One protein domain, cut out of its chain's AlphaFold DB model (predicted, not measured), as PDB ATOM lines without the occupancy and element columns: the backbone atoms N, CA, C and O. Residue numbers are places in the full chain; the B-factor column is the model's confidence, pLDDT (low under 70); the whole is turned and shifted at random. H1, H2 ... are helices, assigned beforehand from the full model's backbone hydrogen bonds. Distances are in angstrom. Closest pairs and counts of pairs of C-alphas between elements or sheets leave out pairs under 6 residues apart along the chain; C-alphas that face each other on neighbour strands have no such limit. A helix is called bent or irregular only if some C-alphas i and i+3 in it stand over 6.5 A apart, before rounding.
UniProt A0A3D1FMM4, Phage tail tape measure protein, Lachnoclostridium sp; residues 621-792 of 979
ATOM      1  N   LYS A 621      21.651  -6.050  33.580       59.66
ATOM      2  CA  LYS A 621      20.901  -7.313  33.389       59.66
ATOM      3  C   LYS A 621      19.386  -7.115  33.411       59.66
ATOM      4  O   LYS A 621      18.692  -7.716  32.594       59.66
ATOM      5  N   GLN A 622      18.875  -6.279  34.313       54.50
ATOM      6  CA  GLN A 622      17.442  -5.982  34.391       54.50
ATOM      7  C   GLN A 622      16.992  -5.044  33.264       54.50
ATOM      8  O   GLN A 622      15.951  -5.277  32.659       54.50
ATOM      9  N   GLU A 623      17.805  -4.050  32.906       59.34
ATOM     10  CA  GLU A 623      17.569  -3.177  31.752       59.34
ATOM     11  C   GLU A 623      17.486  -3.963  30.431       59.34
ATOM     12  O   GLU A 623      16.535  -3.786  29.665       59.34
ATOM     13  N   MET A 624      18.412  -4.902  30.201       61.34
ATOM     14  CA  MET A 624      18.332  -5.830  29.070       61.34
ATOM     15  C   MET A 624      17.064  -6.689  29.111       61.34
ATOM     16  O   MET A 624      16.452  -6.888  28.065       61.34
ATOM     17  N   ASP A 625      16.646  -7.193  30.279       58.19
ATOM     18  CA  ASP A 625      15.421  -7.997  30.403       58.19
ATOM     19  C   ASP A 625      14.167  -7.167  30.069       58.19
ATOM     20  O   ASP A 625      13.282  -7.653  29.368       58.19
ATOM     21  N   TYR A 626      14.111  -5.886  30.455       58.53
ATOM     22  CA  TYR A 626      13.030  -4.976  30.052       58.53
ATOM     23  C   TYR A 626      12.971  -4.761  28.536       58.53
ATOM     24  O   TYR A 626      11.899  -4.902  27.936       58.53
ATOM     25  N   GLN A 627      14.106  -4.481  27.887       60.12
ATOM     26  CA  GLN A 627      14.140  -4.338  26.427       60.12
ATOM     27  C   GLN A 627      13.787  -5.651  25.720       60.12
ATOM     28  O   GLN A 627      12.970  -5.670  24.796       60.12
ATOM     29  N   ALA A 628      14.319  -6.771  26.208       61.81
ATOM     30  CA  ALA A 628      14.060  -8.090  25.657       61.81
ATOM     31  C   ALA A 628      12.595  -8.530  25.840       61.81
ATOM     32  O   ALA A 628      12.046  -9.161  24.936       61.81
ATOM     33  N   ARG A 629      11.901  -8.117  26.912       59.00
ATOM     34  CA  ARG A 629      10.436  -8.269  27.059       59.00
ATOM     35  C   ARG A 629       9.658  -7.471  26.012       59.00
ATOM     36  O   ARG A 629       8.774  -8.040  25.368       59.00
ATOM     37  N   GLY A 630       9.975  -6.188  25.816       59.00
ATOM     38  CA  GLY A 630       9.300  -5.331  24.827       59.00
ATOM     39  C   GLY A 630       9.481  -5.834  23.390       59.00
ATOM     40  O   GLY A 630       8.515  -5.942  22.621       59.00
ATOM     41  N   LEU A 631      10.705  -6.248  23.060       64.12
ATOM     42  CA  LEU A 631      11.042  -6.902  21.800       64.12
ATOM     43  C   LEU A 631      10.321  -8.252  21.663       64.12
ATOM     44  O   LEU A 631       9.628  -8.471  20.675       64.12
ATOM     45  N   SER A 632      10.380  -9.120  22.679       60.25
ATOM     46  CA  SER A 632       9.717 -10.434  22.696       60.25
ATOM     47  C   SER A 632       8.206 -10.339  22.519       60.25
ATOM     48  O   SER A 632       7.614 -11.204  21.867       60.25
ATOM     49  N   PHE A 633       7.558  -9.326  23.097       57.12
ATOM     50  CA  PHE A 633       6.139  -9.078  22.872       57.12
ATOM     51  C   PHE A 633       5.891  -8.746  21.402       57.12
ATOM     52  O   PHE A 633       5.065  -9.383  20.748       57.12
ATOM     53  N   SER A 634       6.643  -7.781  20.874       60.41
ATOM     54  CA  SER A 634       6.535  -7.318  19.491       60.41
ATOM     55  C   SER A 634       6.757  -8.468  18.498       60.41
ATOM     56  O   SER A 634       5.953  -8.672  17.588       60.41
ATOM     57  N   THR A 635       7.773  -9.300  18.740       60.38
ATOM     58  CA  THR A 635       8.061 -10.543  18.011       60.38
ATOM     59  C   THR A 635       6.899 -11.529  18.098       60.38
ATOM     60  O   THR A 635       6.444 -12.028  17.072       60.38
ATOM     61  N   SER A 636       6.367 -11.776  19.300       56.19
ATOM     62  CA  SER A 636       5.240 -12.696  19.510       56.19
ATOM     63  C   SER A 636       3.983 -12.263  18.753       56.19
ATOM     64  O   SER A 636       3.296 -13.110  18.185       56.19
ATOM     65  N   SER A 637       3.698 -10.959  18.700       58.28
ATOM     66  CA  SER A 637       2.568 -10.402  17.945       58.28
ATOM     67  C   SER A 637       2.719 -10.608  16.435       58.28
ATOM     68  O   SER A 637       1.749 -10.982  15.774       58.28
ATOM     69  N   ILE A 638       3.930 -10.446  15.884       61.00
ATOM     70  CA  ILE A 638       4.211 -10.757  14.470       61.00
ATOM     71  C   ILE A 638       4.082 -12.268  14.218       61.00
ATOM     72  O   ILE A 638       3.417 -12.676  13.265       61.00
ATOM     73  N   VAL A 639       4.653 -13.114  15.085       60.59
ATOM     74  CA  VAL A 639       4.540 -14.578  14.971       60.59
ATOM     75  C   VAL A 639       3.076 -15.021  14.999       60.59
ATOM     76  O   VAL A 639       2.682 -15.801  14.137       60.59
ATOM     77  N   GLU A 640       2.247 -14.521  15.923       56.97
ATOM     78  CA  GLU A 640       0.825 -14.897  16.012       56.97
ATOM     79  C   GLU A 640       0.023 -14.410  14.790       56.97
ATOM     80  O   GLU A 640      -0.807 -15.157  14.267       56.97
ATOM     81  N   ALA A 641       0.296 -13.202  14.279       57.84
ATOM     82  CA  ALA A 641      -0.381 -12.662  13.098       57.84
ATOM     83  C   ALA A 641      -0.016 -13.396  11.791       57.84
ATOM     84  O   ALA A 641      -0.873 -13.568  10.921       57.84
ATOM     85  N   TYR A 642       1.230 -13.866  11.650       60.50
ATOM     86  CA  TYR A 642       1.738 -14.484  10.416       60.50
ATOM     87  C   TYR A 642       1.992 -16.003  10.530       60.50
ATOM     88  O   TYR A 642       2.483 -16.609   9.574       60.50
ATOM     89  N   GLN A 643       1.598 -16.646  11.640       61.00
ATOM     90  CA  GLN A 643       1.895 -18.051  11.983       61.00
ATOM     91  C   GLN A 643       1.631 -19.041  10.835       61.00
ATOM     92  O   GLN A 643       2.491 -19.854  10.491       61.00
ATOM     93  N   ASP A 644       0.446 -18.969  10.222       57.50
ATOM     94  CA  ASP A 644       0.006 -19.863   9.136       57.50
ATOM     95  C   ASP A 644       0.854 -19.716   7.861       57.50
ATOM     96  O   ASP A 644       0.972 -20.655   7.076       57.50
ATOM     97  N   LYS A 645       1.468 -18.546   7.662       62.84
ATOM     98  CA  LYS A 645       2.298 -18.235   6.496       62.84
ATOM     99  C   LYS A 645       3.760 -18.592   6.747       62.84
ATOM    100  O   LYS A 645       4.368 -19.257   5.915       62.84
ATOM    101  N   ILE A 646       4.283 -18.226   7.920       62.28
ATOM    102  CA  ILE A 646       5.626 -18.591   8.401       62.28
ATOM    103  C   ILE A 646       5.798 -20.119   8.355       62.28
ATOM    104  O   ILE A 646       6.711 -20.613   7.698       62.28
ATOM    105  N   SER A 647       4.858 -20.868   8.944       58.34
ATOM    106  CA  SER A 647       4.900 -22.341   9.023       58.34
ATOM    107  C   SER A 647       4.730 -23.085   7.690       58.34
ATOM    108  O   SER A 647       5.120 -24.245   7.595       58.34
ATOM    109  N   LYS A 648       4.154 -22.456   6.655       60.97
ATOM    110  CA  LYS A 648       3.997 -23.061   5.314       60.97
ATOM    111  C   LYS A 648       5.113 -22.693   4.345       60.97
ATOM    112  O   LYS A 648       5.356 -23.424   3.390       60.97
ATOM    113  N   ALA A 649       5.726 -21.532   4.548       54.69
ATOM    114  CA  ALA A 649       6.765 -21.002   3.682       54.69
ATOM    115  C   ALA A 649       8.142 -21.589   3.990       54.69
ATOM    116  O   ALA A 649       8.912 -21.887   3.080       54.69
ATOM    117  N   ILE A 650       8.457 -21.712   5.275       52.03
ATOM    118  CA  ILE A 650       9.795 -22.028   5.759       52.03
ATOM    119  C   ILE A 650       9.820 -23.531   6.078       52.03
ATOM    120  O   ILE A 650       9.003 -23.975   6.889       52.03
ATOM    121  N   PRO A 651      10.703 -24.335   5.446       50.72
ATOM    122  CA  PRO A 651      11.017 -25.679   5.940       50.72
ATOM    123  C   PRO A 651      11.422 -25.552   7.407       50.72
ATOM    124  O   PRO A 651      12.059 -24.553   7.742       50.72
ATOM    125  N   GLY A 652      11.023 -26.486   8.277       57.72
ATOM    126  CA  GLY A 652      11.105 -26.289   9.733       57.72
ATOM    127  C   GLY A 652      12.467 -25.723  10.132       57.72
ATOM    128  O   GLY A 652      13.464 -26.293   9.722       57.72
ATOM    129  N   VAL A 653      12.504 -24.593  10.859       57.12
ATOM    130  CA  VAL A 653      13.633 -23.622  10.913       57.12
ATOM    131  C   VAL A 653      15.035 -24.256  10.952       57.12
ATOM    132  O   VAL A 653      15.949 -23.781  10.280       57.12
ATOM    133  N   LYS A 654      15.170 -25.371  11.676       61.50
ATOM    134  CA  LYS A 654      16.358 -26.229  11.713       61.50
ATOM    135  C   LYS A 654      16.841 -26.713  10.335       61.50
ATOM    136  O   LYS A 654      18.003 -26.520  10.036       61.50
ATOM    137  N   GLU A 655      15.979 -27.253   9.474       70.06
ATOM    138  CA  GLU A 655      16.328 -27.697   8.110       70.06
ATOM    139  C   GLU A 655      16.899 -26.554   7.255       70.06
ATOM    140  O   GLU A 655      17.784 -26.760   6.424       70.06
ATOM    141  N   GLY A 656      16.389 -25.332   7.451       72.50
ATOM    142  CA  GLY A 656      16.909 -24.136   6.792       72.50
ATOM    143  C   GLY A 656      18.309 -23.765   7.286       72.50
ATOM    144  O   GLY A 656      19.184 -23.458   6.476       72.50
ATOM    145  N   LEU A 657      18.529 -23.827   8.601       71.69
ATOM    146  CA  LEU A 657      19.834 -23.595   9.226       71.69
ATOM    147  C   LEU A 657      20.848 -24.691   8.865       71.69
ATOM    148  O   LEU A 657      21.965 -24.358   8.485       71.69
ATOM    149  N   ASP A 658      20.445 -25.964   8.877       80.81
ATOM    150  CA  ASP A 658      21.249 -27.111   8.433       80.81
ATOM    151  C   ASP A 658      21.724 -26.901   6.985       80.81
ATOM    152  O   ASP A 658      22.913 -27.005   6.700       80.81
ATOM    153  N   SER A 659      20.813 -26.514   6.084       82.25
ATOM    154  CA  SER A 659      21.096 -26.185   4.677       82.25
ATOM    155  C   SER A 659      22.081 -25.012   4.523       82.25
ATOM    156  O   SER A 659      22.999 -25.056   3.699       82.25
ATOM    157  N   ALA A 660      21.940 -23.962   5.337       83.44
ATOM    158  CA  ALA A 660      22.862 -22.826   5.347       83.44
ATOM    159  C   ALA A 660      24.254 -23.194   5.899       83.44
ATOM    160  O   ALA A 660      25.265 -22.778   5.335       83.44
ATOM    161  N   MET A 661      24.323 -24.007   6.953       83.81
ATOM    162  CA  MET A 661      25.579 -24.461   7.562       83.81
ATOM    163  C   MET A 661      26.300 -25.499   6.691       83.81
ATOM    164  O   MET A 661      27.526 -25.450   6.565       83.81
ATOM    165  N   GLU A 662      25.561 -26.379   6.009       86.06
ATOM    166  CA  GLU A 662      26.099 -27.272   4.979       86.06
ATOM    167  C   GLU A 662      26.699 -26.461   3.819       86.06
ATOM    168  O   GLU A 662      27.821 -26.743   3.390       86.06
ATOM    169  N   TYR A 663      26.011 -25.403   3.366       86.19
ATOM    170  CA  TYR A 663      26.539 -24.478   2.359       86.19
ATOM    171  C   TYR A 663      27.829 -23.776   2.817       86.19
ATOM    172  O   TYR A 663      28.786 -23.716   2.042       86.19
ATOM    173  N   ILE A 664      27.893 -23.296   4.067       84.44
ATOM    174  CA  ILE A 664      29.107 -22.691   4.647       84.44
ATOM    175  C   ILE A 664      30.264 -23.697   4.624       84.44
ATOM    176  O   ILE A 664      31.309 -23.406   4.043       84.44
ATOM    177  N   GLY A 665      30.080 -24.897   5.187       83.56
ATOM    178  CA  GLY A 665      31.142 -25.908   5.277       83.56
ATOM    179  C   GLY A 665      31.636 -26.412   3.913       83.56
ATOM    180  O   GLY A 665      32.840 -26.616   3.716       83.56
ATOM    181  N   GLN A 666      30.728 -26.563   2.942       83.62
ATOM    182  CA  GLN A 666      31.048 -27.011   1.580       83.62
ATOM    183  C   GLN A 666      31.532 -25.889   0.649       83.62
ATOM    184  O   GLN A 666      31.934 -26.182  -0.477       83.62
ATOM    185  N   SER A 667      31.528 -24.620   1.071       80.25
ATOM    186  CA  SER A 667      31.953 -23.526   0.195       80.25
ATOM    187  C   SER A 667      33.460 -23.572  -0.096       80.25
ATOM    188  O   SER A 667      34.309 -23.521   0.802       80.25
ATOM    189  N   ASP A 668      33.790 -23.605  -1.389       74.44
ATOM    190  CA  ASP A 668      35.140 -23.364  -1.913       74.44
ATOM    191  C   ASP A 668      35.466 -21.860  -2.020       74.44
ATOM    192  O   ASP A 668      36.621 -21.487  -2.222       74.44
ATOM    193  N   ASN A 669      34.464 -20.979  -1.899       75.12
ATOM    194  CA  ASN A 669      34.635 -19.531  -1.992       75.12
ATOM    195  C   ASN A 669      34.379 -18.870  -0.633       75.12
ATOM    196  O   ASN A 669      33.236 -18.614  -0.244       75.12
ATOM    197  N   SER A 670      35.469 -18.548   0.064       68.88
ATOM    198  CA  SER A 670      35.459 -17.885   1.370       68.88
ATOM    199  C   SER A 670      34.726 -16.542   1.385       68.88
ATOM    200  O   SER A 670      34.139 -16.203   2.405       68.88
ATOM    201  N   ALA A 671      34.682 -15.818   0.262       66.75
ATOM    202  CA  ALA A 671      33.981 -14.536   0.159       66.75
ATOM    203  C   ALA A 671      32.456 -14.665  -0.031       66.75
ATOM    204  O   ALA A 671      31.746 -13.684   0.153       66.75
ATOM    205  N   LEU A 672      31.945 -15.845  -0.412       73.31
ATOM    206  CA  LEU A 672      30.502 -16.089  -0.593       73.31
ATOM    207  C   LEU A 672      29.883 -16.954   0.512       73.31
ATOM    208  O   LEU A 672      28.662 -17.014   0.611       73.31
ATOM    209  N   ALA A 673      30.694 -17.609   1.348       80.25
ATOM    210  CA  ALA A 673      30.194 -18.475   2.419       80.25
ATOM    211  C   ALA A 673      29.276 -17.728   3.408       80.25
ATOM    212  O   ALA A 673      28.275 -18.287   3.843       80.25
ATOM    213  N   PHE A 674      29.582 -16.458   3.700       83.00
ATOM    214  CA  PHE A 674      28.809 -15.600   4.608       83.00
ATOM    215  C   PHE A 674      27.940 -14.550   3.887       83.00
ATOM    216  O   PHE A 674      27.475 -13.600   4.516       83.00
ATOM    217  N   ASP A 675      27.701 -14.714   2.578       87.69
ATOM    218  CA  ASP A 675      26.783 -13.859   1.819       87.69
ATOM    219  C   ASP A 675      25.345 -14.071   2.322       87.69
ATOM    220  O   ASP A 675      24.747 -15.138   2.149       87.69
ATOM    221  N   THR A 676      24.786 -13.052   2.975       84.56
ATOM    222  CA  THR A 676      23.470 -13.141   3.620       84.56
ATOM    223  C   THR A 676      22.347 -13.361   2.622       84.56
ATOM    224  O   THR A 676      21.367 -14.024   2.944       84.56
ATOM    225  N   ASP A 677      22.501 -12.888   1.390       86.75
ATOM    226  CA  ASP A 677      21.526 -13.025   0.320       86.75
ATOM    227  C   ASP A 677      21.482 -14.472  -0.208       86.75
ATOM    228  O   ASP A 677      20.426 -14.964  -0.622       86.75
ATOM    229  N   VAL A 678      22.613 -15.183  -0.197       86.25
ATOM    230  CA  VAL A 678      22.697 -16.627  -0.463       86.25
ATOM    231  C   VAL A 678      22.164 -17.423   0.726       86.25
ATOM    232  O   VAL A 678      21.278 -18.259   0.536       86.25
ATOM    233  N   LEU A 679      22.627 -17.141   1.943       84.81
ATOM    234  CA  LEU A 679      22.206 -17.845   3.162       84.81
ATOM    235  C   LEU A 679      20.693 -17.745   3.391       84.81
ATOM    236  O   LEU A 679      20.034 -18.749   3.651       84.81
ATOM    237  N   TRP A 680      20.107 -16.567   3.178       85.00
ATOM    238  CA  TRP A 680      18.663 -16.330   3.237       85.00
ATOM    239  C   TRP A 680      17.865 -17.204   2.249       85.00
ATOM    240  O   TRP A 680      16.764 -17.673   2.556       85.00
ATOM    241  N   LYS A 681      18.439 -17.499   1.074       85.75
ATOM    242  CA  LYS A 681      17.865 -18.440   0.096       85.75
ATOM    243  C   LYS A 681      18.053 -19.900   0.530       85.75
ATOM    244  O   LYS A 681      17.120 -20.679   0.340       85.75
ATOM    245  N   GLN A 682      19.191 -20.266   1.130       84.19
ATOM    246  CA  GLN A 682      19.434 -21.628   1.645       84.19
ATOM    247  C   GLN A 682      18.527 -21.977   2.829       84.19
ATOM    248  O   GLN A 682      18.010 -23.094   2.886       84.19
ATOM    249  N   MET A 683      18.239 -21.001   3.696       78.56
ATOM    250  CA  MET A 683      17.268 -21.118   4.793       78.56
ATOM    251  C   MET A 683      15.809 -21.224   4.315       78.56
ATOM    252  O   MET A 683      14.902 -21.487   5.100       78.56
ATOM    253  N   GLY A 684      15.554 -21.054   3.014       79.62
ATOM    254  CA  GLY A 684      14.238 -21.255   2.413       79.62
ATOM    255  C   GLY A 684      13.259 -20.092   2.586       79.62
ATOM    256  O   GLY A 684      12.127 -20.208   2.119       79.62
ATOM    257  N   PHE A 685      13.664 -18.958   3.168       78.44
ATOM    258  CA  PHE A 685      12.815 -17.762   3.290       78.44
ATOM    259  C   PHE A 685      12.335 -17.233   1.922       78.44
ATOM    260  O   PHE A 685      11.246 -16.664   1.799       78.44
ATOM    261  N   ASN A 686      13.088 -17.517   0.854       81.56
ATOM    262  CA  ASN A 686      12.705 -17.253  -0.537       81.56
ATOM    263  C   ASN A 686      11.414 -17.957  -0.996       81.56
ATOM    264  O   ASN A 686      10.801 -17.495  -1.960       81.56
ATOM    265  N   LYS A 687      10.991 -19.029  -0.314       80.00
ATOM    266  CA  LYS A 687       9.741 -19.766  -0.568       80.00
ATOM    267  C   LYS A 687       8.510 -19.064   0.020       80.00
ATOM    268  O   LYS A 687       7.394 -19.393  -0.375       80.00
ATOM    269  N   MET A 688       8.687 -18.091   0.923       75.69
ATOM    270  CA  MET A 688       7.586 -17.264   1.427       75.69
ATOM    271  C   MET A 688       7.006 -16.396   0.316       75.69
ATOM    272  O   MET A 688       7.756 -15.825  -0.482       75.69
ATOM    273  N   ASP A 689       5.679 -16.261   0.283       78.38
ATOM    274  CA  ASP A 689       5.032 -15.359  -0.660       78.38
ATOM    275  C   ASP A 689       5.512 -13.914  -0.452       78.38
ATOM    276  O   ASP A 689       5.812 -13.475   0.662       78.38
ATOM    277  N   LYS A 690       5.634 -13.185  -1.564       79.25
ATOM    278  CA  LYS A 690       6.253 -11.861  -1.569       79.25
ATOM    279  C   LYS A 690       5.498 -10.870  -0.670       79.25
ATOM    280  O   LYS A 690       6.145 -10.134   0.065       79.25
ATOM    281  N   THR A 691       4.165 -10.880  -0.705       71.38
ATOM    282  CA  THR A 691       3.325  -9.936   0.043       71.38
ATOM    283  C   THR A 691       3.520 -10.095   1.546       71.38
ATOM    284  O   THR A 691       3.760  -9.115   2.240       71.38
ATOM    285  N   SER A 692       3.478 -11.326   2.054       68.88
ATOM    286  CA  SER A 692       3.637 -11.588   3.488       68.88
ATOM    287  C   SER A 692       5.032 -11.252   3.994       68.88
ATOM    288  O   SER A 692       5.170 -10.773   5.114       68.88
ATOM    289  N   ARG A 693       6.053 -11.454   3.156       77.25
ATOM    290  CA  ARG A 693       7.419 -11.023   3.449       77.25
ATOM    291  C   ARG A 693       7.517  -9.502   3.524       77.25
ATOM    292  O   ARG A 693       8.039  -9.000   4.505       77.25
ATOM    293  N   GLU A 694       6.964  -8.779   2.547       76.44
ATOM    294  CA  GLU A 694       6.932  -7.307   2.550       76.44
ATOM    295  C   GLU A 694       6.219  -6.754   3.798       76.44
ATOM    296  O   GLU A 694       6.734  -5.823   4.416       76.44
ATOM    297  N   SER A 695       5.111  -7.366   4.236       69.81
ATOM    298  CA  SER A 695       4.434  -6.989   5.486       69.81
ATOM    299  C   SER A 695       5.273  -7.280   6.738       69.81
ATOM    300  O   SER A 695       5.345  -6.438   7.628       69.81
ATOM    301  N   ILE A 696       5.951  -8.431   6.814       69.81
ATOM    302  CA  ILE A 696       6.858  -8.739   7.935       69.81
ATOM    303  C   ILE A 696       8.056  -7.776   7.945       69.81
ATOM    304  O   ILE A 696       8.424  -7.297   9.011       69.81
ATOM    305  N   THR A 697       8.613  -7.411   6.784       81.31
ATOM    306  CA  THR A 697       9.664  -6.384   6.666       81.31
ATOM    307  C   THR A 697       9.178  -4.998   7.109       81.31
ATOM    308  O   THR A 697       9.945  -4.239   7.694       81.31
ATOM    309  N   GLU A 698       7.918  -4.637   6.856       75.81
ATOM    310  CA  GLU A 698       7.355  -3.360   7.314       75.81
ATOM    311  C   GLU A 698       7.150  -3.313   8.837       75.81
ATOM    312  O   GLU A 698       7.374  -2.268   9.447       75.81
ATOM    313  N   LEU A 699       6.789  -4.441   9.453       68.75
ATOM    314  CA  LEU A 699       6.697  -4.576  10.911       68.75
ATOM    315  C   LEU A 699       8.087  -4.652  11.564       68.75
ATOM    316  O   LEU A 699       8.307  -4.024  12.595       68.75
ATOM    317  N   TRP A 700       9.050  -5.337  10.938       79.19
ATOM    318  CA  TRP A 700      10.444  -5.401  11.400       79.19
ATOM    319  C   TRP A 700      11.054  -4.011  11.597       79.19
ATOM    320  O   TRP A 700      11.618  -3.743  12.651       79.19
ATOM    321  N   LYS A 701      10.838  -3.083  10.658       82.38
ATOM    322  CA  LYS A 701      11.306  -1.686  10.767       82.38
ATOM    323  C   LYS A 701      10.823  -0.951  12.020       82.38
ATOM    324  O   LYS A 701      11.458   0.010  12.438       82.38
ATOM    325  N   GLY A 702       9.700  -1.365  12.611       70.81
ATOM    326  CA  GLY A 702       9.228  -0.814  13.883       70.81
ATOM    327  C   GLY A 702      10.036  -1.303  15.089       70.81
ATOM    328  O   GLY A 702      10.126  -0.590  16.083       70.81
ATOM    329  N   MET A 703      10.638  -2.495  15.012       78.12
ATOM    330  CA  MET A 703      11.448  -3.106  16.080       78.12
ATOM    331  C   MET A 703      12.962  -3.098  15.812       78.12
ATOM    332  O   MET A 703      13.719  -3.425  16.716       78.12
ATOM    333  N   GLU A 704      13.412  -2.711  14.617       81.19
ATOM    334  CA  GLU A 704      14.821  -2.706  14.186       81.19
ATOM    335  C   GLU A 704      15.740  -1.948  15.165       81.19
ATOM    336  O   GLU A 704      16.805  -2.446  15.524       81.19
ATOM    337  N   SER A 705      15.292  -0.794  15.679       85.00
ATOM    338  CA  SER A 705      16.031  -0.024  16.696       85.00
ATOM    339  C   SER A 705      16.131  -0.763  18.035       85.00
ATOM    340  O   SER A 705      17.212  -0.835  18.608       85.00
ATOM    341  N   ASP A 706      15.023  -1.331  18.516       73.69
ATOM    342  CA  ASP A 706      14.948  -2.027  19.811       73.69
ATOM    343  C   ASP A 706      15.746  -3.341  19.772       73.69
ATOM    344  O   ASP A 706      16.363  -3.760  20.750       73.69
ATOM    345  N   TYR A 707      15.754  -3.985  18.604       80.50
ATOM    346  CA  TYR A 707      16.568  -5.152  18.309       80.50
ATOM    347  C   TYR A 707      18.063  -4.811  18.312       80.50
ATOM    348  O   TYR A 707      18.838  -5.515  18.956       80.50
ATOM    349  N   ALA A 708      18.465  -3.733  17.631       84.56
ATOM    350  CA  ALA A 708      19.857  -3.291  17.579       84.56
ATOM    351  C   ALA A 708      20.377  -2.827  18.953       84.56
ATOM    352  O   ALA A 708      21.528  -3.097  19.295       84.56
ATOM    353  N   GLU A 709      19.535  -2.176  19.762       80.31
ATOM    354  CA  GLU A 709      19.869  -1.779  21.134       80.31
ATOM    355  C   GLU A 709      20.104  -3.013  22.022       80.31
ATOM    356  O   GLU A 709      21.168  -3.138  22.634       80.31
ATOM    357  N   LEU A 710      19.190  -3.993  21.993       77.31
ATOM    358  CA  LEU A 710      19.372  -5.257  22.712       77.31
ATOM    359  C   LEU A 710      20.592  -6.045  22.216       77.31
ATOM    360  O   LEU A 710      21.341  -6.580  23.032       77.31
ATOM    361  N   GLN A 711      20.809  -6.112  20.900       78.12
ATOM    362  CA  GLN A 711      21.973  -6.771  20.306       78.12
ATOM    363  C   GLN A 711      23.277  -6.128  20.796       78.12
ATOM    364  O   GLN A 711      24.177  -6.848  21.220       78.12
ATOM    365  N   SER A 712      23.355  -4.794  20.812       81.56
ATOM    366  CA  SER A 712      24.520  -4.038  21.292       81.56
ATOM    367  C   SER A 712      24.803  -4.272  22.781       81.56
ATOM    368  O   SER A 712      25.947  -4.527  23.160       81.56
ATOM    369  N   MET A 713      23.769  -4.273  23.632       74.56
ATOM    370  CA  MET A 713      23.939  -4.605  25.053       74.56
ATOM    371  C   MET A 713      24.464  -6.033  25.228       74.56
ATOM    372  O   MET A 713      25.464  -6.252  25.909       74.56
ATOM    373  N   VAL A 714      23.840  -7.001  24.555       72.94
ATOM    374  CA  VAL A 714      24.245  -8.412  24.587       72.94
ATOM    375  C   VAL A 714      25.679  -8.607  24.075       72.94
ATOM    376  O   VAL A 714      26.428  -9.406  24.641       72.94
ATOM    377  N   GLN A 715      26.094  -7.839  23.065       75.69
ATOM    378  CA  GLN A 715      27.466  -7.823  22.565       75.69
ATOM    379  C   GLN A 715      28.452  -7.326  23.635       75.69
ATOM    380  O   GLN A 715      29.453  -7.990  23.896       75.69
ATOM    381  N   GLY A 716      28.135  -6.225  24.324       75.62
ATOM    382  CA  GLY A 716      28.949  -5.699  25.425       75.62
ATOM    383  C   GLY A 716      29.089  -6.667  26.610       75.62
ATOM    384  O   GLY A 716      30.146  -6.721  27.238       75.62
ATOM    385  N   PHE A 717      28.063  -7.476  26.892       71.38
ATOM    386  CA  PHE A 717      28.131  -8.546  27.898       71.38
ATOM    387  C   PHE A 717      29.102  -9.663  27.504       71.38
ATOM    388  O   PHE A 717      29.938 -10.072  28.314       71.38
ATOM    389  N   LEU A 718      29.042 -10.117  26.249       66.88
ATOM    390  CA  LEU A 718      29.998 -11.093  25.729       66.88
ATOM    391  C   LEU A 718      31.423 -10.533  25.750       66.88
ATOM    392  O   LEU A 718      32.316 -11.191  26.275       66.88
ATOM    393  N   GLU A 719      31.642  -9.295  25.297       73.12
ATOM    394  CA  GLU A 719      32.964  -8.647  25.293       73.12
ATOM    395  C   GLU A 719      33.617  -8.595  26.690       73.12
ATOM    396  O   GLU A 719      34.832  -8.779  26.801       73.12
ATOM    397  N   LYS A 720      32.825  -8.445  27.764       69.44
ATOM    398  CA  LYS A 720      33.281  -8.549  29.166       69.44
ATOM    399  C   LYS A 720      33.574  -9.984  29.644       69.44
ATOM    400  O   LYS A 720      34.213 -10.158  30.681       69.44
ATOM    401  N   GLY A 721      33.129 -11.002  28.910       65.12
ATOM    402  CA  GLY A 721      33.220 -12.419  29.276       65.12
ATOM    403  C   GLY A 721      32.093 -12.901  30.197       65.12
ATOM    404  O   GLY A 721      32.285 -13.877  30.920       65.12
ATOM    405  N   GLU A 722      30.946 -12.217  30.206       65.19
ATOM    406  CA  GLU A 722      29.797 -12.554  31.052       65.19
ATOM    407  C   GLU A 722      28.782 -13.473  30.349       65.19
ATOM    408  O   GLU A 722      28.554 -13.394  29.141       65.19
ATOM    409  N   GLU A 723      28.113 -14.332  31.124       61.19
ATOM    410  CA  GLU A 723      27.031 -15.181  30.615       61.19
ATOM    411  C   GLU A 723      25.740 -14.368  30.399       61.19
ATOM    412  O   GLU A 723      25.175 -13.802  31.338       61.19
ATOM    413  N   ILE A 724      25.231 -14.354  29.162       61.88
ATOM    414  CA  ILE A 724      23.926 -13.756  28.843       61.88
ATOM    415  C   ILE A 724      22.810 -14.616  29.472       61.88
ATOM    416  O   ILE A 724      22.785 -15.832  29.251       61.88
ATOM    417  N   PRO A 725      21.826 -14.032  30.182       59.91
ATOM    418  CA  PRO A 725      20.678 -14.781  30.683       59.91
ATOM    419  C   PRO A 725      19.927 -15.531  29.572       59.91
ATOM    420  O   PRO A 725      19.635 -14.985  28.504       59.91
ATOM    421  N   GLN A 726      19.563 -16.791  29.834       57.72
ATOM    422  CA  GLN A 726      18.937 -17.671  28.835       57.72
ATOM    423  C   GLN A 726      17.588 -17.129  28.313       57.72
ATOM    424  O   GLN A 726      17.217 -17.405  27.170       57.72
ATOM    425  N   SER A 727      16.865 -16.343  29.123       54.97
ATOM    426  CA  SER A 727      15.654 -15.615  28.714       54.97
ATOM    427  C   SER A 727      15.950 -14.614  27.596       54.97
ATOM    428  O   SER A 727      15.320 -14.678  26.542       54.97
ATOM    429  N   ILE A 728      16.953 -13.758  27.796       61.06
ATOM    430  CA  ILE A 728      17.363 -12.708  26.859       61.06
ATOM    431  C   ILE A 728      17.922 -13.324  25.575       61.06
ATOM    432  O   ILE A 728      17.488 -12.966  24.482       61.06
ATOM    433  N   ALA A 729      18.810 -14.320  25.683       63.88
ATOM    434  CA  ALA A 729      19.355 -15.022  24.518       63.88
ATOM    435  C   ALA A 729      18.251 -15.689  23.671       63.88
ATOM    436  O   ALA A 729      18.298 -15.655  22.440       63.88
ATOM    437  N   LYS A 730      17.213 -16.243  24.317       60.41
ATOM    438  CA  LYS A 730      16.025 -16.770  23.632       60.41
ATOM    439  C   LYS A 730      15.220 -15.656  22.952       60.41
ATOM    440  O   LYS A 730      14.892 -15.796  21.780       60.41
ATOM    441  N   GLN A 731      14.907 -14.567  23.651       62.78
ATOM    442  CA  GLN A 731      14.096 -13.467  23.111       62.78
ATOM    443  C   GLN A 731      14.791 -12.774  21.927       62.78
ATOM    444  O   GLN A 731      14.153 -12.514  20.905       62.78
ATOM    445  N   LEU A 732      16.111 -12.581  22.010       67.44
ATOM    446  CA  LEU A 732      16.935 -12.110  20.898       67.44
ATOM    447  C   LEU A 732      16.937 -13.114  19.734       67.44
ATOM    448  O   LEU A 732      16.835 -12.694  18.584       67.44
ATOM    449  N   SER A 733      16.992 -14.427  19.992       69.81
ATOM    450  CA  SER A 733      16.873 -15.462  18.946       69.81
ATOM    451  C   SER A 733      15.508 -15.442  18.249       69.81
ATOM    452  O   SER A 733      15.450 -15.513  17.021       69.81
ATOM    453  N   ASP A 734      14.417 -15.331  19.010       65.81
ATOM    454  CA  ASP A 734      13.049 -15.282  18.482       65.81
ATOM    455  C   ASP A 734      12.860 -14.027  17.600       65.81
ATOM    456  O   ASP A 734      12.272 -14.100  16.518       65.81
ATOM    457  N   ALA A 735      13.420 -12.882  18.008       69.44
ATOM    458  CA  ALA A 735      13.429 -11.655  17.209       69.44
ATOM    459  C   ALA A 735      14.332 -11.765  15.967       69.44
ATOM    460  O   ALA A 735      13.915 -11.387  14.872       69.44
ATOM    461  N   SER A 736      15.522 -12.360  16.106       75.56
ATOM    462  CA  SER A 736      16.466 -12.588  14.998       75.56
ATOM    463  C   SER A 736      15.849 -13.443  13.889       75.56
ATOM    464  O   SER A 736      16.112 -13.219  12.712       75.56
ATOM    465  N   PHE A 737      14.967 -14.385  14.231       76.88
ATOM    466  CA  PHE A 737      14.208 -15.137  13.233       76.88
ATOM    467  C   PHE A 737      13.265 -14.238  12.412       76.88
ATOM    468  O   PHE A 737      13.197 -14.380  11.192       76.88
ATOM    469  N   ILE A 738      12.567 -13.283  13.039       75.75
ATOM    470  CA  ILE A 738      11.684 -12.341  12.327       75.75
ATOM    471  C   ILE A 738      12.486 -11.374  11.450       75.75
ATOM    472  O   ILE A 738      12.107 -11.161  10.296       75.75
ATOM    473  N   GLY A 739      13.623 -10.870  11.935       75.94
ATOM    474  CA  GLY A 739      14.547 -10.081  11.118       75.94
ATOM    475  C   GLY A 739      15.094 -10.880   9.937       75.94
ATOM    476  O   GLY A 739      15.059 -10.414   8.799       75.94
ATOM    477  N   ALA A 740      15.479 -12.140  10.151       82.44
ATOM    478  CA  ALA A 740      15.911 -13.016   9.069       82.44
ATOM    479  C   ALA A 740      14.799 -13.260   8.033       82.44
ATOM    480  O   ALA A 740      15.071 -13.209   6.835       82.44
ATOM    481  N   VAL A 741      13.532 -13.421   8.436       80.38
ATOM    482  CA  VAL A 741      12.393 -13.458   7.492       80.38
ATOM    483  C   VAL A 741      12.265 -12.143   6.711       80.38
ATOM    484  O   VAL A 741      12.030 -12.178   5.499       80.38
ATOM    485  N   ALA A 742      12.453 -10.999   7.378       81.00
ATOM    486  CA  ALA A 742      12.427  -9.669   6.772       81.00
ATOM    487  C   ALA A 742      13.603  -9.388   5.812       81.00
ATOM    488  O   ALA A 742      13.503  -8.450   5.015       81.00
ATOM    489  N   GLY A 743      14.667 -10.201   5.852       80.81
ATOM    490  CA  GLY A 743      15.900 -10.025   5.076       80.81
ATOM    491  C   GLY A 743      16.962  -9.167   5.774       80.81
ATOM    492  O   GLY A 743      17.876  -8.685   5.112       80.81
ATOM    493  N   ASP A 744      16.831  -8.959   7.084       86.88
ATOM    494  CA  ASP A 744      17.758  -8.170   7.891       86.88
ATOM    495  C   ASP A 744      19.110  -8.875   8.065       86.88
ATOM    496  O   ASP A 744      19.187 -10.056   8.419       86.88
ATOM    497  N   GLN A 745      20.184  -8.139   7.789       86.19
ATOM    498  CA  GLN A 745      21.537  -8.678   7.720       86.19
ATOM    499  C   GLN A 745      22.074  -9.061   9.108       86.19
ATOM    500  O   GLN A 745      22.599 -10.165   9.285       86.19
ATOM    501  N   ASN A 746      21.857  -8.191  10.097       82.56
ATOM    502  CA  ASN A 746      22.297  -8.382  11.474       82.56
ATOM    503  C   ASN A 746      21.543  -9.545  12.118       82.56
ATOM    504  O   ASN A 746      22.154 -10.392  12.764       82.56
ATOM    505  N   ALA A 747      20.240  -9.650  11.857       81.19
ATOM    506  CA  ALA A 747      19.404 -10.744  12.329       81.19
ATOM    507  C   ALA A 747      19.797 -12.109  11.742       81.19
ATOM    508  O   ALA A 747      19.793 -13.115  12.456       81.19
ATOM    509  N   ILE A 748      20.197 -12.158  10.465       81.25
ATOM    510  CA  ILE A 748      20.736 -13.374   9.832       81.25
ATOM    511  C   ILE A 748      22.042 -13.806  10.513       81.25
ATOM    512  O   ILE A 748      22.181 -14.982  10.867       81.25
ATOM    513  N   TRP A 749      22.982 -12.883  10.738       81.62
ATOM    514  CA  TRP A 749      24.242 -13.189  11.426       81.62
ATOM    515  C   TRP A 749      24.026 -13.596  12.884       81.62
ATOM    516  O   TRP A 749      24.546 -14.628  13.301       81.62
ATOM    517  N   GLN A 750      23.197 -12.864  13.626       75.31
ATOM    518  CA  GLN A 750      22.853 -13.151  15.020       75.31
ATOM    519  C   GLN A 750      22.195 -14.526  15.178       75.31
ATOM    520  O   GLN A 750      22.536 -15.287  16.084       75.31
ATOM    521  N   MET A 751      21.283 -14.890  14.271       74.81
ATOM    522  CA  MET A 751      20.658 -16.210  14.271       74.81
ATOM    523  C   MET A 751      21.693 -17.319  14.022       74.81
ATOM    524  O   MET A 751      21.669 -18.333  14.720       74.81
ATOM    525  N   MET A 752      22.633 -17.141  13.088       75.81
ATOM    526  CA  MET A 752      23.722 -18.110  12.885       75.81
ATOM    527  C   MET A 752      24.670 -18.187  14.088       75.81
ATOM    528  O   MET A 752      25.045 -19.290  14.482       75.81
ATOM    529  N   ALA A 753      25.008 -17.049  14.698       73.44
ATOM    530  CA  ALA A 753      25.871 -16.946  15.874       73.44
ATOM    531  C   ALA A 753      25.306 -17.734  17.070       73.44
ATOM    532  O   ALA A 753      25.983 -18.600  17.625       73.44
ATOM    533  N   ILE A 754      24.029 -17.508  17.406       66.94
ATOM    534  CA  ILE A 754      23.329 -18.204  18.498       66.94
ATOM    535  C   ILE A 754      23.272 -19.717  18.239       66.94
ATOM    536  O   ILE A 754      23.565 -20.514  19.133       66.94
ATOM    537  N   ASN A 755      22.939 -20.136  17.013       67.50
ATOM    538  CA  ASN A 755      22.826 -21.559  16.686       67.50
ATOM    539  C   ASN A 755      24.195 -22.266  16.636       67.50
ATOM    540  O   ASN A 755      24.297 -23.403  17.085       67.50
ATOM    541  N   ALA A 756      25.267 -21.608  16.182       67.44
ATOM    542  CA  ALA A 756      26.628 -22.158  16.231       67.44
ATOM    543  C   ALA A 756      27.249 -22.143  17.647       67.44
ATOM    544  O   ALA A 756      28.162 -22.919  17.953       67.44
ATOM    545  N   GLY A 757      26.718 -21.311  18.548       62.62
ATOM    546  CA  GLY A 757      26.935 -21.439  19.989       62.62
ATOM    547  C   GLY A 757      26.381 -22.758  20.544       62.62
ATOM    548  O   GLY A 757      27.036 -23.393  21.369       62.62
ATOM    549  N   ALA A 758      25.222 -23.206  20.047       60.38
ATOM    550  CA  ALA A 758      24.512 -24.392  20.533       60.38
ATOM    551  C   ALA A 758      24.876 -25.719  19.829       60.38
ATOM    552  O   ALA A 758      24.837 -26.763  20.481       60.38
ATOM    553  N   ASP A 759      25.226 -25.707  18.537       69.56
ATOM    554  CA  ASP A 759      25.511 -26.916  17.747       69.56
ATOM    555  C   ASP A 759      27.018 -27.066  17.401       69.56
ATOM    556  O   ASP A 759      27.591 -26.220  16.700       69.56
ATOM    557  N   PRO A 760      27.689 -28.150  17.852       74.88
ATOM    558  CA  PRO A 760      29.105 -28.396  17.563       74.88
ATOM    559  C   PRO A 760      29.456 -28.598  16.080       74.88
ATOM    560  O   PRO A 760      30.580 -28.289  15.684       74.88
ATOM    561  N   GLU A 761      28.548 -29.121  15.252       77.50
ATOM    562  CA  GLU A 761      28.801 -29.296  13.815       77.50
ATOM    563  C   GLU A 761      28.675 -27.959  13.070       77.50
ATOM    564  O   GLU A 761      29.470 -27.691  12.166       77.50
ATOM    565  N   TYR A 762      27.775 -27.066  13.501       79.44
ATOM    566  CA  TYR A 762      27.692 -25.695  12.973       79.44
ATOM    567  C   TYR A 762      28.959 -24.892  13.302       79.44
ATOM    568  O   TYR A 762      29.549 -24.265  12.420       79.44
ATOM    569  N   ARG A 763      29.432 -24.968  14.556       77.44
ATOM    570  CA  ARG A 763      30.707 -24.366  14.985       77.44
ATOM    571  C   ARG A 763      31.867 -24.821  14.104       77.44
ATOM    572  O   ARG A 763      32.580 -23.999  13.538       77.44
ATOM    573  N   LYS A 764      31.993 -26.133  13.923       82.81
ATOM    574  CA  LYS A 764      33.014 -26.783  13.095       82.81
ATOM    575  C   LYS A 764      32.939 -26.379  11.616       82.81
ATOM    576  O   LYS A 764      33.985 -26.235  10.986       82.81
ATOM    577  N   ALA A 765      31.747 -26.165  11.053       82.56
ATOM    578  CA  ALA A 765      31.592 -25.653   9.687       82.56
ATOM    579  C   ALA A 765      32.138 -24.218   9.542       82.56
ATOM    580  O   ALA A 765      32.834 -23.913   8.572       82.56
ATOM    581  N   ILE A 766      31.887 -23.354  10.530       82.50
ATOM    582  CA  ILE A 766      32.392 -21.973  10.556       82.50
ATOM    583  C   ILE A 766      33.907 -21.941  10.819       82.50
ATOM    584  O   ILE A 766      34.637 -21.227  10.130       82.50
ATOM    585  N   GLU A 767      34.411 -22.757  11.748       81.94
ATOM    586  CA  GLU A 767      35.847 -22.903  12.031       81.94
ATOM    587  C   GLU A 767      36.633 -23.386  10.802       81.94
ATOM    588  O   GLU A 767      37.682 -22.824  10.492       81.94
ATOM    589  N   GLN A 768      36.106 -24.336  10.021       83.50
ATOM    590  CA  GLN A 768      36.724 -24.752   8.751       83.50
ATOM    591  C   GLN A 768      36.838 -23.603   7.741       83.50
ATOM    592  O   GLN A 768      37.806 -23.537   6.981       83.50
ATOM    593  N   MET A 769      35.880 -22.671   7.724       82.81
ATOM    594  CA  MET A 769      35.978 -21.471   6.892       82.81
ATOM    595  C   MET A 769      36.988 -20.462   7.453       82.81
ATOM    596  O   MET A 769      37.735 -19.871   6.670       82.81
ATOM    597  N   ARG A 770      37.103 -20.338   8.784       83.19
ATOM    598  CA  ARG A 770      38.175 -19.575   9.455       83.19
ATOM    599  C   ARG A 770      39.561 -20.091   9.052       83.19
ATOM    600  O   ARG A 770      40.419 -19.306   8.658       83.19
ATOM    601  N   GLU A 771      39.764 -21.410   9.075       83.31
ATOM    602  CA  GLU A 771      41.019 -22.068   8.671       83.31
ATOM    603  C   GLU A 771      41.348 -21.875   7.182       83.31
ATOM    604  O   GLU A 771      42.515 -21.710   6.820       83.31
ATOM    605  N   LYS A 772      40.331 -21.826   6.311       82.81
ATOM    606  CA  LYS A 772      40.466 -21.462   4.885       82.81
ATOM    607  C   LYS A 772      40.745 -19.962   4.657       82.81
ATOM    608  O   LYS A 772      40.906 -19.552   3.508       82.81
ATOM    609  N   GLY A 773      40.806 -19.142   5.709       77.88
ATOM    610  CA  GLY A 773      41.054 -17.700   5.622       77.88
ATOM    611  C   GLY A 773      39.832 -16.872   5.216       77.88
ATOM    612  O   GLY A 773      39.996 -15.828   4.587       77.88
ATOM    613  N   ALA A 774      38.616 -17.334   5.523       81.62
ATOM    614  CA  ALA A 774      37.414 -16.516   5.396       81.62
ATOM    615  C   ALA A 774      37.341 -15.457   6.504       81.62
ATOM    616  O   ALA A 774      37.621 -15.738   7.669       81.62
ATOM    617  N   GLU A 775      36.915 -14.253   6.131       81.19
ATOM    618  CA  GLU A 775      36.536 -13.207   7.076       81.19
ATOM    619  C   GLU A 775      35.150 -13.554   7.637       81.19
ATOM    620  O   GLU A 775      34.173 -13.651   6.894       81.19
ATOM    621  N   ILE A 776      35.088 -13.837   8.939       81.06
ATOM    622  CA  ILE A 776      33.850 -14.205   9.633       81.06
ATOM    623  C   ILE A 776      33.217 -12.924  10.196       81.06
ATOM    624  O   ILE A 776      33.938 -12.164  10.845       81.06
ATOM    625  N   PRO A 777      31.903 -12.692   9.992       81.88
ATOM    626  CA  PRO A 777      31.172 -11.582  10.606       81.88
ATOM    627  C   PRO A 777      31.419 -11.487  12.119       81.88
ATOM    628  O   PRO A 777      31.458 -12.510  12.812       81.88
ATOM    629  N   ALA A 778      31.606 -10.269  12.628       75.56
ATOM    630  CA  ALA A 778      32.038 -10.028  14.007       75.56
ATOM    631  C   ALA A 778      31.046 -10.601  15.035       75.56
ATOM    632  O   ALA A 778      31.453 -11.192  16.035       75.56
ATOM    633  N   GLU A 779      29.757 -10.515  14.721       69.31
ATOM    634  CA  GLU A 779      28.623 -11.033  15.487       69.31
ATOM    635  C   GLU A 779      28.720 -12.557  15.663       69.31
ATOM    636  O   GLU A 779      28.426 -13.093  16.728       69.31
ATOM    637  N   ILE A 780      29.186 -13.271  14.632       73.44
ATOM    638  CA  ILE A 780      29.383 -14.727  14.668       73.44
ATOM    639  C   ILE A 780      30.670 -15.074  15.420       73.44
ATOM    640  O   ILE A 780      30.684 -16.009  16.221       73.44
ATOM    641  N   ALA A 781      31.752 -14.332  15.172       68.38
ATOM    642  CA  ALA A 781      33.042 -14.579  15.809       68.38
ATOM    643  C   ALA A 781      32.961 -14.439  17.338       68.38
ATOM    644  O   ALA A 781      33.424 -15.330  18.047       68.38
ATOM    645  N   LEU A 782      32.309 -13.385  17.837       66.25
ATOM    646  CA  LEU A 782      32.192 -13.099  19.268       66.25
ATOM    647  C   LEU A 782      31.514 -14.243  20.045       66.25
ATOM    648  O   LEU A 782      32.054 -14.738  21.034       66.25
ATOM    649  N   TYR A 783      30.371 -14.729  19.549       65.62
ATOM    650  CA  TYR A 783      29.634 -15.845  20.159       65.62
ATOM    651  C   TYR A 783      30.430 -17.155  20.183       65.62
ATOM    652  O   TYR A 783      30.328 -17.920  21.146       65.62
ATOM    653  N   LEU A 784      31.209 -17.425  19.132       68.56
ATOM    654  CA  LEU A 784      32.036 -18.627  19.036       68.56
ATOM    655  C   LEU A 784      33.255 -18.566  19.958       68.56
ATOM    656  O   LEU A 784      33.548 -19.540  20.651       68.56
ATOM    657  N   ASP A 785      33.941 -17.424  19.987       70.69
ATOM    658  CA  ASP A 785      35.220 -17.268  20.683       70.69
ATOM    659  C   ASP A 785      35.053 -17.109  22.203       70.69
ATOM    660  O   ASP A 785      35.986 -17.394  22.957       70.69
ATOM    661  N   GLN A 786      33.861 -16.714  22.664       62.84
ATOM    662  CA  GLN A 786      33.552 -16.482  24.081       62.84
ATOM    663  C   GLN A 786      32.552 -17.489  24.679       62.84
ATOM    664  O   GLN A 786      32.093 -17.295  25.800       62.84
ATOM    665  N   ASN A 787      32.252 -18.595  23.979       54.69
ATOM    666  CA  ASN A 787      31.288 -19.625  24.406       54.69
ATOM    667  C   ASN A 787      29.907 -19.052  24.786       54.69
ATOM    668  O   ASN A 787      29.386 -19.331  25.867       54.69
ATOM    669  N   GLY A 788      29.298 -18.277  23.882       51.56
ATOM    670  CA  GLY A 788      27.954 -17.734  24.090       51.56
ATOM    671  C   GLY A 788      26.927 -18.825  24.466       51.56
ATOM    672  O   GLY A 788      27.000 -19.944  23.945       51.56
ATOM    673  N   PRO A 789      25.975 -18.533  25.372       44.56
ATOM    674  CA  PRO A 789      25.115 -19.533  25.997       44.56
ATOM    675  C   PRO A 789      24.269 -20.306  24.982       44.56
ATOM    676  O   PRO A 789      23.563 -19.736  24.148       44.56
ATOM    677  N   ALA A 790      24.319 -21.634  25.088       43.31
ATOM    678  CA  ALA A 790      23.676 -22.548  24.155       43.31
ATOM    679  C   ALA A 790      22.139 -22.489  24.246       43.31
ATOM    680  O   ALA A 790      21.523 -23.026  25.170       43.31
ATOM    681  N   VAL A 791      21.497 -21.903  23.232       45.78
ATOM    682  CA  VAL A 791      20.036 -21.936  23.065       45.78
ATOM    683  C   VAL A 791      19.629 -23.128  22.183       45.78
ATOM    684  O   VAL A 791      19.097 -22.957  21.090       45.78
ATOM    685  N   GLY A 792      19.857 -24.356  22.664       40.25
ATOM    686  CA  GLY A 792      19.461 -25.578  21.938       40.25
ATOM    687  C   GLY A 792      17.945 -25.713  21.717       40.25
ATOM    688  O   GLY A 792      17.493 -26.278  20.724       40.25
TER     689      GLY A 792
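Overview. This is residues 621 to 792 of the 979 residues of the protein "Phage tail tape measure protein" of Lachnoclostridium sp (UniProt A0A3D1FMM4). A helical hairpin, H5 and H6, makes the core; H1 and both arms of the bent helix H4 pack on H5, while H3 and H8 pack on H6. H7 meets H6 at a corner, and H2 packs on H3 and H7. The printed part has 172 residues with eight named helices, H1 to H8 in chain order, and no named strand: all helix, with mostly crossed packing. It is compact, with a radius of gyration of the C-alphas of 15.4 A, and spans 42 by 38 by 23 A.

Along the chain. H1, residues 621 to 649, begins with C-alpha 621 at (20.901, -7.313, 33.389) and is 35.6 A long. It is irregular, C-alphas 641 and 644 being 8.2 A apart, with a kink of 76 degrees near residue 642. H2 is residues 653 to 666, 20.0 A; H3 is residues 676 to 682. H4, residues 690 to 720, was assigned as one helix by its hydrogen bonds but is bent, with C-alphas 702 and 705 7.4 A apart. Its arms are H4a, residues 690 to 702, 19.2 A, and H4b, residues 705 to 720, 22.9 A, at a steep tilt of 66 degrees. H5 is residues 726 to 742, 24.4 A; H6 is residues 745 to 758, 20.5 A; H7 is residues 760 to 771. H8, residues 778 to 785, ends with C-alpha 785 at (35.220, -17.268, 20.683).

Arrangement. H6 is the hub, touching four helices. H5 and H6 form a hairpin at a steep tilt of 42 degrees, opposite ways; their closest C-alphas, of Ser 736 and Ala 747, are 4.4 A apart. H8 touches H6 at a shallow tilt of 7 degrees, the same way, closest at C-alphas 753 and 780, 4.3 A. H3 touches H6 through residues 745 to 749 of H6 alone, with C-alphas 676 and 745 closest at 6.4 A. H6 and H7 touch only at the corner, C-alphas 756 and 763 being closest at 4.8 A. H2 touches H7, closest at C-alphas 665 and 765, 4.4 A, and H3, closest at C-alphas 660 and 682, 5.2 A. H1 touches H5, closest at C-alphas 632 and 731, 5.3 A. H4a touches H5, closest at C-alphas 697 and 742, 4.3 A. H1 and H6 are apart. Every O i to N i+4 pair is within hydrogen-bond range in H2, H4b, H6 and H7, against 22 of 25 in H1, 2 of 3 in H3, 8 of 9 in H4a, 12 of 13 in H5 and 3 of 4 in H8.

Size, cuts and confidence. The two C-alphas farthest apart, of Gln 622 and Asp 668, are 44.0 A apart. The printed part has no cut and no long link. Its mean pLDDT is 71.4, with 75 residues under 70, among them residues 621 to 654 and 720 to 735.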